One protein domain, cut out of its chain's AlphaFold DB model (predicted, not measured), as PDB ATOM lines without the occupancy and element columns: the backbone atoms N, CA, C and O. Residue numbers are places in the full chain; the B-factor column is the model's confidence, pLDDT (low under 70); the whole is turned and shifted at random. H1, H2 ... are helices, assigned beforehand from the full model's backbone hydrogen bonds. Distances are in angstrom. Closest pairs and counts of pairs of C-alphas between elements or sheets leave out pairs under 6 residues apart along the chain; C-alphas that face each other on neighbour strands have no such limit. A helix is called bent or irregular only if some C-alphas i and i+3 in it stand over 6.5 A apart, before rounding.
ATOM      1  N   LEU A   2     113.190 181.346 191.917       45.31
ATOM      2  CA  LEU A   2     112.876 179.912 191.738       45.31
ATOM      3  C   LEU A   2     111.369 179.588 191.712       45.31
ATOM      4  O   LEU A   2     110.930 178.780 190.902       45.31
ATOM      5  N   LEU A   3     110.569 180.270 192.541       56.50
ATOM      6  CA  LEU A   3     109.118 180.056 192.597       56.50
ATOM      7  C   LEU A   3     108.398 180.472 191.300       56.50
ATOM      8  O   LEU A   3     107.464 179.812 190.857       56.50
ATOM      9  N   PHE A   4     108.860 181.550 190.661       58.06
ATOM     10  CA  PHE A   4     108.285 182.029 189.403       58.06
ATOM     11  C   PHE A   4     108.620 181.081 188.254       58.06
ATOM     12  O   PHE A   4     107.740 180.747 187.468       58.06
ATOM     13  N   THR A   5     109.850 180.560 188.202       61.12
ATOM     14  CA  THR A   5     110.235 179.572 187.186       61.12
ATOM     15  C   THR A   5     109.475 178.257 187.347       61.12
ATOM     16  O   THR A   5     109.058 177.681 186.345       61.12
ATOM     17  N   THR A   6     109.216 177.804 188.579       63.41
ATOM     18  CA  THR A   6     108.405 176.597 188.812       63.41
ATOM     19  C   THR A   6     106.941 176.794 188.425       63.41
ATOM     20  O   THR A   6     106.354 175.896 187.829       63.41
ATOM     21  N   ILE A   7     106.356 177.968 188.694       74.12
ATOM     22  CA  ILE A   7     104.966 178.274 188.315       74.12
ATOM     23  C   ILE A   7     104.827 178.345 186.789       74.12
ATOM     24  O   ILE A   7     103.902 177.752 186.235       74.12
ATOM     25  N   SER A   8     105.770 178.989 186.094       71.88
ATOM     26  CA  SER A   8     105.780 179.016 184.626       71.88
ATOM     27  C   SER A   8     105.910 177.613 184.029       71.88
ATOM     28  O   SER A   8     105.215 177.292 183.070       71.88
ATOM     29  N   TYR A   9     106.745 176.752 184.617       69.75
ATOM     30  CA  TYR A   9     106.918 175.377 184.146       69.75
ATOM     31  C   TYR A   9     105.653 174.529 184.349       69.75
ATOM     32  O   TYR A   9     105.251 173.781 183.458       69.75
ATOM     33  N   LEU A  10     104.979 174.684 185.493       72.62
ATOM     34  CA  LEU A  10     103.718 173.995 185.781       72.62
ATOM     35  C   LEU A  10     102.581 174.444 184.853       72.62
ATOM     36  O   LEU A  10     101.804 173.600 184.412       72.62
ATOM     37  N   GLY A  11     102.511 175.733 184.505       81.31
ATOM     38  CA  GLY A  11     101.532 176.243 183.536       81.31
ATOM     39  C   GLY A  11     101.698 175.613 182.150       81.31
ATOM     40  O   GLY A  11     100.722 175.192 181.535       81.31
ATOM     41  N   VAL A  12     102.943 175.451 181.699       71.75
ATOM     42  CA  VAL A  12     103.258 174.780 180.428       71.75
ATOM     43  C   VAL A  12     102.865 173.303 180.468       71.75
ATOM     44  O   VAL A  12     102.256 172.801 179.524       71.75
ATOM     45  N   ILE A  13     103.167 172.599 181.563       72.25
ATOM     46  CA  ILE A  13     102.767 171.193 181.730       72.25
ATOM     47  C   ILE A  13     101.238 171.056 181.713       72.25
ATOM     48  O   ILE A  13     100.718 170.133 181.085       72.25
ATOM     49  N   ALA A  14     100.515 171.973 182.361       72.94
ATOM     50  CA  ALA A  14      99.055 171.966 182.391       72.94
ATOM     51  C   ALA A  14      98.444 172.168 180.992       72.94
ATOM     52  O   ALA A  14      97.541 171.421 180.617       72.94
ATOM     53  N   GLU A  15      98.973 173.100 180.194       78.81
ATOM     54  CA  GLU A  15      98.545 173.319 178.804       78.81
ATOM     55  C   GLU A  15      98.830 172.102 177.911       78.81
ATOM     56  O   GLU A  15      97.977 171.680 177.125       78.81
ATOM     57  N   ILE A  16      99.995 171.466 178.075       73.00
ATOM     58  CA  ILE A  16     100.333 170.232 177.352       73.00
ATOM     59  C   ILE A  16      99.355 169.110 177.723       73.00
ATOM     60  O   ILE A  16      98.803 168.455 176.836       73.00
ATOM     61  N   LEU A  17      99.095 168.904 179.018       70.81
ATOM     62  CA  LEU A  17      98.147 167.894 179.498       70.81
ATOM     63  C   LEU A  17      96.720 168.171 179.015       70.81
ATOM     64  O   LEU A  17      96.008 167.236 178.640       70.81
ATOM     65  N   TRP A  18      96.308 169.439 178.974       82.81
ATOM     66  CA  TRP A  18      95.017 169.850 178.432       82.81
ATOM     67  C   TRP A  18      94.900 169.517 176.942       82.81
ATOM     68  O   TRP A  18      93.901 168.936 176.507       82.81
ATOM     69  N   CYS A  19      95.940 169.822 176.164       75.00
ATOM     70  CA  CYS A  19      95.981 169.529 174.736       75.00
ATOM     71  C   CYS A  19      95.918 168.015 174.473       75.00
ATOM     72  O   CYS A  19      95.105 167.562 173.665       75.00
ATOM     73  N   ILE A  20      96.693 167.222 175.225       74.56
ATOM     74  CA  ILE A  20      96.675 165.753 175.159       74.56
ATOM     75  C   ILE A  20      95.276 165.219 175.481       74.56
ATOM     76  O   ILE A  20      94.729 164.423 174.717       74.56
ATOM     77  N   LYS A  21      94.659 165.690 176.571       73.00
ATOM     78  CA  LYS A  21      93.312 165.263 176.968       73.00
ATOM     79  C   LYS A  21      92.279 165.579 175.885       73.00
ATOM     80  O   LYS A  21      91.431 164.743 175.596       73.00
ATOM     81  N   LYS A  22      92.370 166.751 175.250       78.62
ATOM     82  CA  LYS A  22      91.450 167.158 174.179       78.62
ATOM     83  C   LYS A  22      91.583 166.280 172.933       78.62
ATOM     84  O   LYS A  22      90.564 165.914 172.351       78.62
ATOM     85  N   VAL A  23      92.808 165.917 172.551       78.75
ATOM     86  CA  VAL A  23      93.056 165.006 171.419       78.75
ATOM     87  C   VAL A  23      92.509 163.612 171.724       78.75
ATOM     88  O   VAL A  23      91.742 163.086 170.924       78.75
ATOM     89  N   ILE A  24      92.806 163.064 172.907       72.75
ATOM     90  CA  ILE A  24      92.332 161.733 173.317       72.75
ATOM     91  C   ILE A  24      90.797 161.686 173.400       72.75
ATOM     92  O   ILE A  24      90.185 160.737 172.917       72.75
ATOM     93  N   CYS A  25      90.154 162.708 173.977       73.06
ATOM     94  CA  CYS A  25      88.691 162.760 174.065       73.06
ATOM     95  C   CYS A  25      88.029 162.872 172.685       73.06
ATOM     96  O   CYS A  25      87.048 162.179 172.430       73.06
ATOM     97  N   SER A  26      88.581 163.688 171.779       74.25
ATOM     98  CA  SER A  26      88.064 163.796 170.409       74.25
ATOM     99  C   SER A  26      88.205 162.483 169.635       74.25
ATOM    100  O   SER A  26      87.332 162.146 168.842       74.25
ATOM    101  N   GLU A  27      89.293 161.746 169.859       72.81
ATOM    102  CA  GLU A  27      89.554 160.455 169.219       72.81
ATOM    103  C   GLU A  27      88.599 159.365 169.724       72.81
ATOM    104  O   GLU A  27      88.100 158.558 168.936       72.81
ATOM    105  N   TYR A  28      88.294 159.376 171.026       69.38
ATOM    106  CA  TYR A  28      87.369 158.419 171.624       69.38
ATOM    107  C   TYR A  28      85.945 158.597 171.082       69.38
ATOM    108  O   TYR A  28      85.325 157.612 170.688       69.38
ATOM    109  N   ASP A  29      85.454 159.836 170.978       74.69
ATOM    110  CA  ASP A  29      84.096 160.110 170.486       74.69
ATOM    111  C   ASP A  29      83.919 159.773 168.997       74.69
ATOM    112  O   ASP A  29      82.895 159.209 168.600       74.69
ATOM    113  N   GLU A  30      84.914 160.066 168.154       80.19
ATOM    114  CA  GLU A  30      84.838 159.782 166.714       80.19
ATOM    115  C   GLU A  30      84.866 158.266 166.441       80.19
ATOM    116  O   GLU A  30      84.081 157.750 165.638       80.19
ATOM    117  N   ALA A  31      85.704 157.527 167.179       74.94
ATOM    118  CA  ALA A  31      85.754 156.069 167.112       74.94
ATOM    119  C   ALA A  31      84.456 155.421 167.621       74.94
ATOM    120  O   ALA A  31      83.960 154.465 167.012       74.94
ATOM    121  N   LEU A  32      83.875 155.950 168.705       75.75
ATOM    122  CA  LEU A  32      82.631 155.432 169.274       75.75
ATOM    123  C   LEU A  32      81.450 155.643 168.316       75.75
ATOM    124  O   LEU A  32      80.662 154.720 168.092       75.75
ATOM    125  N   ASN A  33      81.364 156.824 167.698       80.19
ATOM    126  CA  ASN A  33      80.314 157.150 166.735       80.19
ATOM    127  C   ASN A  33      80.432 156.320 165.449       80.19
ATOM    128  O   ASN A  33      79.427 155.783 164.978       80.19
ATOM    129  N   PHE A  56      92.446 148.168 156.739       66.06
ATOM    130  CA  PHE A  56      93.101 149.196 155.921       66.06
ATOM    131  C   PHE A  56      92.545 150.599 156.206       66.06
ATOM    132  O   PHE A  56      93.294 151.572 156.308       66.06
ATOM    133  N   TRP A  57      91.231 150.695 156.421       72.25
ATOM    134  CA  TRP A  57      90.570 151.951 156.786       72.25
ATOM    135  C   TRP A  57      91.003 152.449 158.168       72.25
ATOM    136  O   TRP A  57      91.266 153.640 158.327       72.25
ATOM    137  N   LYS A  58      91.200 151.541 159.136       75.00
ATOM    138  CA  LYS A  58      91.730 151.886 160.468       75.00
ATOM    139  C   LYS A  58      93.127 152.506 160.392       75.00
ATOM    140  O   LYS A  58      93.372 153.536 161.011       75.00
ATOM    141  N   LEU A  59      94.022 151.945 159.577       66.94
ATOM    142  CA  LEU A  59      95.375 152.483 159.374       66.94
ATOM    143  C   LEU A  59      95.377 153.876 158.722       66.94
ATOM    144  O   LEU A  59      96.193 154.724 159.086       66.94
ATOM    145  N   ARG A  60      94.452 154.138 157.791       72.69
ATOM    146  CA  ARG A  60      94.340 155.446 157.127       72.69
ATOM    147  C   ARG A  60      93.851 156.535 158.081       72.69
ATOM    148  O   ARG A  60      94.372 157.649 158.042       72.69
ATOM    149  N   ILE A  61      92.904 156.194 158.957       80.00
ATOM    150  CA  ILE A  61      92.414 157.091 160.010       80.00
ATOM    151  C   ILE A  61      93.558 157.408 160.977       80.00
ATOM    152  O   ILE A  61      93.892 158.577 161.146       80.00
ATOM    153  N   ILE A  62      94.255 156.392 161.495       77.94
ATOM    154  CA  ILE A  62      95.393 156.577 162.415       77.94
ATOM    155  C   ILE A  62      96.488 157.458 161.787       77.94
ATOM    156  O   ILE A  62      96.975 158.394 162.420       77.94
ATOM    157  N   SER A  63      96.842 157.228 160.516       68.88
ATOM    158  CA  SER A  63      97.842 158.041 159.807       68.88
ATOM    159  C   SER A  63      97.412 159.500 159.635       68.88
ATOM    160  O   SER A  63      98.256 160.395 159.722       68.88
ATOM    161  N   HIS A  64      96.131 159.759 159.366       76.44
ATOM    162  CA  HIS A  64      95.642 161.128 159.243       76.44
ATOM    163  C   HIS A  64      95.686 161.849 160.598       76.44
ATOM    164  O   HIS A  64      96.099 163.013 160.654       76.44
ATOM    165  N   GLN A  65      95.329 161.154 161.677       72.50
ATOM    166  CA  GLN A  65      95.314 161.733 163.020       72.50
ATOM    167  C   GLN A  65      96.726 162.013 163.550       72.50
ATOM    168  O   GLN A  65      96.972 163.095 164.080       72.50
ATOM    169  N   LEU A  66      97.694 161.128 163.289       67.56
ATOM    170  CA  LEU A  66      99.113 161.367 163.591       67.56
ATOM    171  C   LEU A  66      99.662 162.619 162.893       67.56
ATOM    172  O   LEU A  66     100.406 163.389 163.495       67.56
ATOM    173  N   SER A  67      99.258 162.866 161.644       68.81
ATOM    174  CA  SER A  67      99.667 164.068 160.907       68.81
ATOM    175  C   SER A  67      99.105 165.354 161.536       68.81
ATOM    176  O   SER A  67      99.834 166.332 161.718       68.81
ATOM    177  N   LYS A  68      97.832 165.340 161.964       74.12
ATOM    178  CA  LYS A  68      97.219 166.471 162.686       74.12
ATOM    179  C   LYS A  68      97.874 166.702 164.052       74.12
ATOM    180  O   LYS A  68      98.165 167.849 164.394       74.12
ATOM    181  N   ALA A  69      98.154 165.632 164.797       71.00
ATOM    182  CA  ALA A  69      98.835 165.708 166.086       71.00
ATOM    183  C   ALA A  69     100.257 166.281 165.948       71.00
ATOM    184  O   ALA A  69     100.617 167.186 166.696       71.00
ATOM    185  N   CYS A  70     101.029 165.845 164.945       63.84
ATOM    186  CA  CYS A  70     102.361 166.392 164.661       63.84
ATOM    187  C   CYS A  70     102.327 167.889 164.325       63.84
ATOM    188  O   CYS A  70     103.144 168.643 164.846       63.84
ATOM    189  N   SER A  71     101.368 168.346 163.513       66.25
ATOM    190  CA  SER A  71     101.242 169.777 163.193       66.25
ATOM    191  C   SER A  71     100.868 170.624 164.419       66.25
ATOM    192  O   SER A  71     101.322 171.760 164.560       66.25
ATOM    193  N   CYS A  72     100.062 170.075 165.332       70.19
ATOM    194  CA  CYS A  72      99.739 170.734 166.595       70.19
ATOM    195  C   CYS A  72     100.964 170.786 167.522       70.19
ATOM    196  O   CYS A  72     101.276 171.839 168.081       70.19
ATOM    197  N   PHE A  73     101.708 169.681 167.606       66.88
ATOM    198  CA  PHE A  73     102.933 169.585 168.392       66.88
ATOM    199  C   PHE A  73     103.987 170.591 167.925       66.88
ATOM    200  O   PHE A  73     104.543 171.299 168.754       66.88
ATOM    201  N   GLU A  74     104.207 170.734 166.616       66.56
ATOM    202  CA  GLU A  74     105.184 171.676 166.052       66.56
ATOM    203  C   GLU A  74     104.898 173.133 166.459       66.56
ATOM    204  O   GLU A  74     105.812 173.873 166.830       66.56
ATOM    205  N   LYS A  75     103.620 173.532 166.489       69.94
ATOM    206  CA  LYS A  75     103.210 174.881 166.910       69.94
ATOM    207  C   LYS A  75     103.420 175.113 168.406       69.94
ATOM    208  O   LYS A  75     103.884 176.183 168.794       69.94
ATOM    209  N   VAL A  76     103.109 174.122 169.239       71.25
ATOM    210  CA  VAL A  76     103.242 174.236 170.703       71.25
ATOM    211  C   VAL A  76     104.712 174.171 171.128       71.25
ATOM    212  O   VAL A  76     105.166 174.990 171.929       71.25
ATOM    213  N   PHE A  77     105.490 173.252 170.551       73.12
ATOM    214  CA  PHE A  77     106.912 173.106 170.867       73.12
ATOM    215  C   PHE A  77     107.743 174.283 170.364       73.12
ATOM    216  O   PHE A  77     108.672 174.701 171.055       73.12
ATOM    217  N   GLY A  78     107.394 174.851 169.205       71.75
ATOM    218  CA  GLY A  78     108.035 176.059 168.698       71.75
ATOM    219  C   GLY A  78     107.948 177.198 169.712       71.75
ATOM    220  O   GLY A  78     108.976 177.728 170.130       71.75
ATOM    221  N   VAL A  79     106.739 177.510 170.191       71.06
ATOM    222  CA  VAL A  79     106.525 178.580 171.181       71.06
ATOM    223  C   VAL A  79     107.282 178.297 172.480       71.06
ATOM    224  O   VAL A  79     107.948 179.192 172.997       71.06
ATOM    225  N   GLN A  80     107.269 177.056 172.975       74.06
ATOM    226  CA  GLN A  80     107.987 176.709 174.203       74.06
ATOM    227  C   GLN A  80     109.507 176.871 174.069       74.06
ATOM    228  O   GLN A  80     110.162 177.363 174.993       74.06
ATOM    229  N   ILE A  81     110.077 176.481 172.926       77.81
ATOM    230  CA  ILE A  81     111.502 176.678 172.638       77.81
ATOM    231  C   ILE A  81     111.824 178.173 172.608       77.81
ATOM    232  O   ILE A  81     112.795 178.582 173.240       77.81
ATOM    233  N   PHE A  82     111.001 178.995 171.952       68.50
ATOM    234  CA  PHE A  82     111.193 180.447 171.915       68.50
ATOM    235  C   PHE A  82     111.120 181.087 173.308       68.50
ATOM    236  O   PHE A  82     111.974 181.910 173.640       68.50
ATOM    237  N   VAL A  83     110.161 180.682 174.148       77.56
ATOM    238  CA  VAL A  83     110.034 181.179 175.529       77.56
ATOM    239  C   VAL A  83     111.252 180.783 176.363       77.56
ATOM    240  O   VAL A  83     111.845 181.631 177.030       77.56
ATOM    241  N   ASN A  84     111.684 179.522 176.281       78.06
ATOM    242  CA  ASN A  84     112.870 179.054 176.998       78.06
ATOM    243  C   ASN A  84     114.140 179.780 176.526       78.06
ATOM    244  O   ASN A  84     114.951 180.193 177.355       78.06
ATOM    245  N   LEU A  85     114.300 179.989 175.215       77.56
ATOM    246  CA  LEU A  85     115.432 180.726 174.653       77.56
ATOM    247  C   LEU A  85     115.428 182.190 175.117       77.56
ATOM    248  O   LEU A  85     116.470 182.714 175.505       77.56
ATOM    249  N   GLY A  86     114.255 182.829 175.144       80.75
ATOM    250  CA  GLY A  86     114.084 184.194 175.643       80.75
ATOM    251  C   GLY A  86     114.473 184.332 177.115       80.75
ATOM    252  O   GLY A  86     115.221 185.242 177.465       80.75
ATOM    253  N   ILE A  87     114.047 183.395 177.970       80.56
ATOM    254  CA  ILE A  87     114.416 183.380 179.396       80.56
ATOM    255  C   ILE A  87     115.933 183.235 179.566       80.56
ATOM    256  O   ILE A  87     116.527 183.949 180.375       80.56
ATOM    257  N   ILE A  88     116.571 182.357 178.784       78.81
ATOM    258  CA  ILE A  88     118.028 182.180 178.806       78.81
ATOM    259  C   ILE A  88     118.729 183.487 178.413       78.81
ATOM    260  O   ILE A  88     119.622 183.934 179.130       78.81
ATOM    261  N   ILE A  89     118.301 184.143 177.330       77.69
ATOM    262  CA  ILE A  89     118.893 185.412 176.875       77.69
ATOM    263  C   ILE A  89     118.756 186.495 177.949       77.69
ATOM    264  O   ILE A  89     119.745 187.140 178.295       77.69
ATOM    265  N   VAL A  90     117.563 186.664 178.529       80.88
ATOM    266  CA  VAL A  90     117.329 187.648 179.600       80.88
ATOM    267  C   VAL A  90     118.215 187.356 180.813       80.88
ATOM    268  O   VAL A  90     118.794 188.280 181.388       80.88
ATOM    269  N   PHE A  91     118.376 186.085 181.183       81.81
ATOM    270  CA  PHE A  91     119.250 185.686 182.283       81.81
ATOM    271  C   PHE A  91     120.720 186.040 182.010       81.81
ATOM    272  O   PHE A  91     121.382 186.604 182.886       81.81
ATOM    273  N   PHE A  92     121.218 185.782 180.798       76.38
ATOM    274  CA  PHE A  92     122.585 186.133 180.402       76.38
ATOM    275  C   PHE A  92     122.813 187.648 180.381       76.38
ATOM    276  O   PHE A  92     123.798 188.109 180.953       76.38
ATOM    277  N   VAL A  93     121.891 188.423 179.801       78.88
ATOM    278  CA  VAL A  93     121.981 189.895 179.755       78.88
ATOM    279  C   VAL A  93     121.931 190.501 181.160       78.88
ATOM    280  O   VAL A  93     122.702 191.400 181.491       78.88
ATOM    281  N   THR A  94     121.061 189.987 182.030       76.00
ATOM    282  CA  THR A  94     120.966 190.474 183.418       76.00
ATOM    283  C   THR A  94     122.229 190.137 184.212       76.00
ATOM    284  O   THR A  94     122.703 190.946 185.014       76.00
ATOM    285  N   SER A  95     122.792 188.947 183.987       78.19
ATOM    286  CA  SER A  95     124.020 188.504 184.651       78.19
ATOM    287  C   SER A  95     125.233 189.305 184.182       78.19
ATOM    288  O   SER A  95     126.027 189.736 185.017       78.19
ATOM    289  N   SER A  96     125.352 189.577 182.876       75.69
ATOM    290  CA  SER A  96     126.442 190.395 182.337       75.69
ATOM    291  C   SER A  96     126.362 191.840 182.834       75.69
ATOM    292  O   SER A  96     127.374 192.373 183.284       75.69
ATOM    293  N   TYR A  97     125.166 192.437 182.882       73.31
ATOM    294  CA  TYR A  97     124.973 193.788 183.420       73.31
ATOM    295  C   TYR A  97     125.428 193.905 184.884       73.31
ATOM    296  O   TYR A  97     126.129 194.852 185.246       73.31
ATOM    297  N   ARG A  98     125.096 192.918 185.732       70.06
ATOM    298  CA  ARG A  98     125.535 192.916 187.140       70.06
ATOM    299  C   ARG A  98     127.053 192.830 187.294       70.06
ATOM    300  O   ARG A  98     127.594 193.459 188.201       70.06
ATOM    301  N   ILE A  99     127.732 192.077 186.428       73.38
ATOM    302  CA  ILE A  99     129.197 191.964 186.455       73.38
ATOM    303  C   ILE A  99     129.838 193.315 186.107       73.38
ATOM    304  O   ILE A  99     130.750 193.747 186.811       73.38
ATOM    305  N   THR A 100     129.322 194.016 185.094       69.81
ATOM    306  CA  THR A 100     129.849 195.324 184.674       69.81
ATOM    307  C   THR A 100     129.663 196.394 185.753       69.81
ATOM    308  O   THR A 100     130.599 197.133 186.053       69.81
ATOM    309  N   VAL A 101     128.494 196.450 186.402       73.19
ATOM    310  CA  VAL A 101     128.235 197.429 187.477       73.19
ATOM    311  C   VAL A 101     129.122 197.167 188.700       73.19
ATOM    312  O   VAL A 101     129.653 198.108 189.284       73.19
ATOM    313  N   SER A 102     129.377 195.899 189.045       67.81
ATOM    314  CA  SER A 102     130.257 195.548 190.170       67.81
ATOM    315  C   SER A 102     131.741 195.874 189.928       67.81
ATOM    316  O   SER A 102     132.516 195.901 190.888       67.81
TER     317      SER A 102
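AT A GLANCE: This is residues 2 to 33 and 56 to 102 of the 238 residues of an uncharacterized protein of Eumeta variegata (UniProt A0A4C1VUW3). Two long helices, H1 and H2, lie side by side as a loose pair and run opposite ways, their lines nearly parallel and with little contact between them, and the outline of the whole is a rod. H2 is the longer one, and its last stretch, residues 88 to 102, sticks out beyond H1. The printed part has 79 residues with two named helices, H1 and then H2 along the chain, and no named strand; the class is all helix. The whole is extended, with a radius of gyration of the C-alphas of 19.6 A, and the C-alphas span 68 by 22 by 11 A.

HOW THE PARTS SIT: H1, residues 2 to 33, and H2, residues 56 to 102, are close but not clearly touching, with 1 pair of C-alphas within 8 A. That closest pair is Val 23 and Ala 69, whose C-alphas are 7.9 A apart. Their lines stand at a shallow tilt of 8 degrees, and they run opposite ways. Their centres are 15.2 A apart. Residues 6 to 11 of H1 stand free, as do residues 81 to 86 and 88 to 102 of H2. In H1 and H2 every O i to N i+4 pair is within hydrogen-bond range.

IN THESE COORDINATES: H1 begins at Leu 2, with its C-alpha at (112.876, 179.912, 191.738), and ends at Asn 33, at (80.314, 157.150, 166.735), 46.9 A from first to last C-alpha. H2 runs 68.6 A from C-alpha 56 at (93.101, 149.196, 155.921) to C-alpha 102 at (130.257, 195.548, 190.170). Neither helix is bent or irregular.

THE WHOLE: The two C-alphas farthest apart are those of Phe 56 and Ser 102, at 68.6 A. The link from H1 to H2 runs across the cut: residues 34 to 55 are not printed, and C-alphas 33 and 56 are 18.5 A apart. The mean pLDDT of the printed part is 72.8, and 20 residues are under 70, among them residues 2 to 6 and 73 to 75.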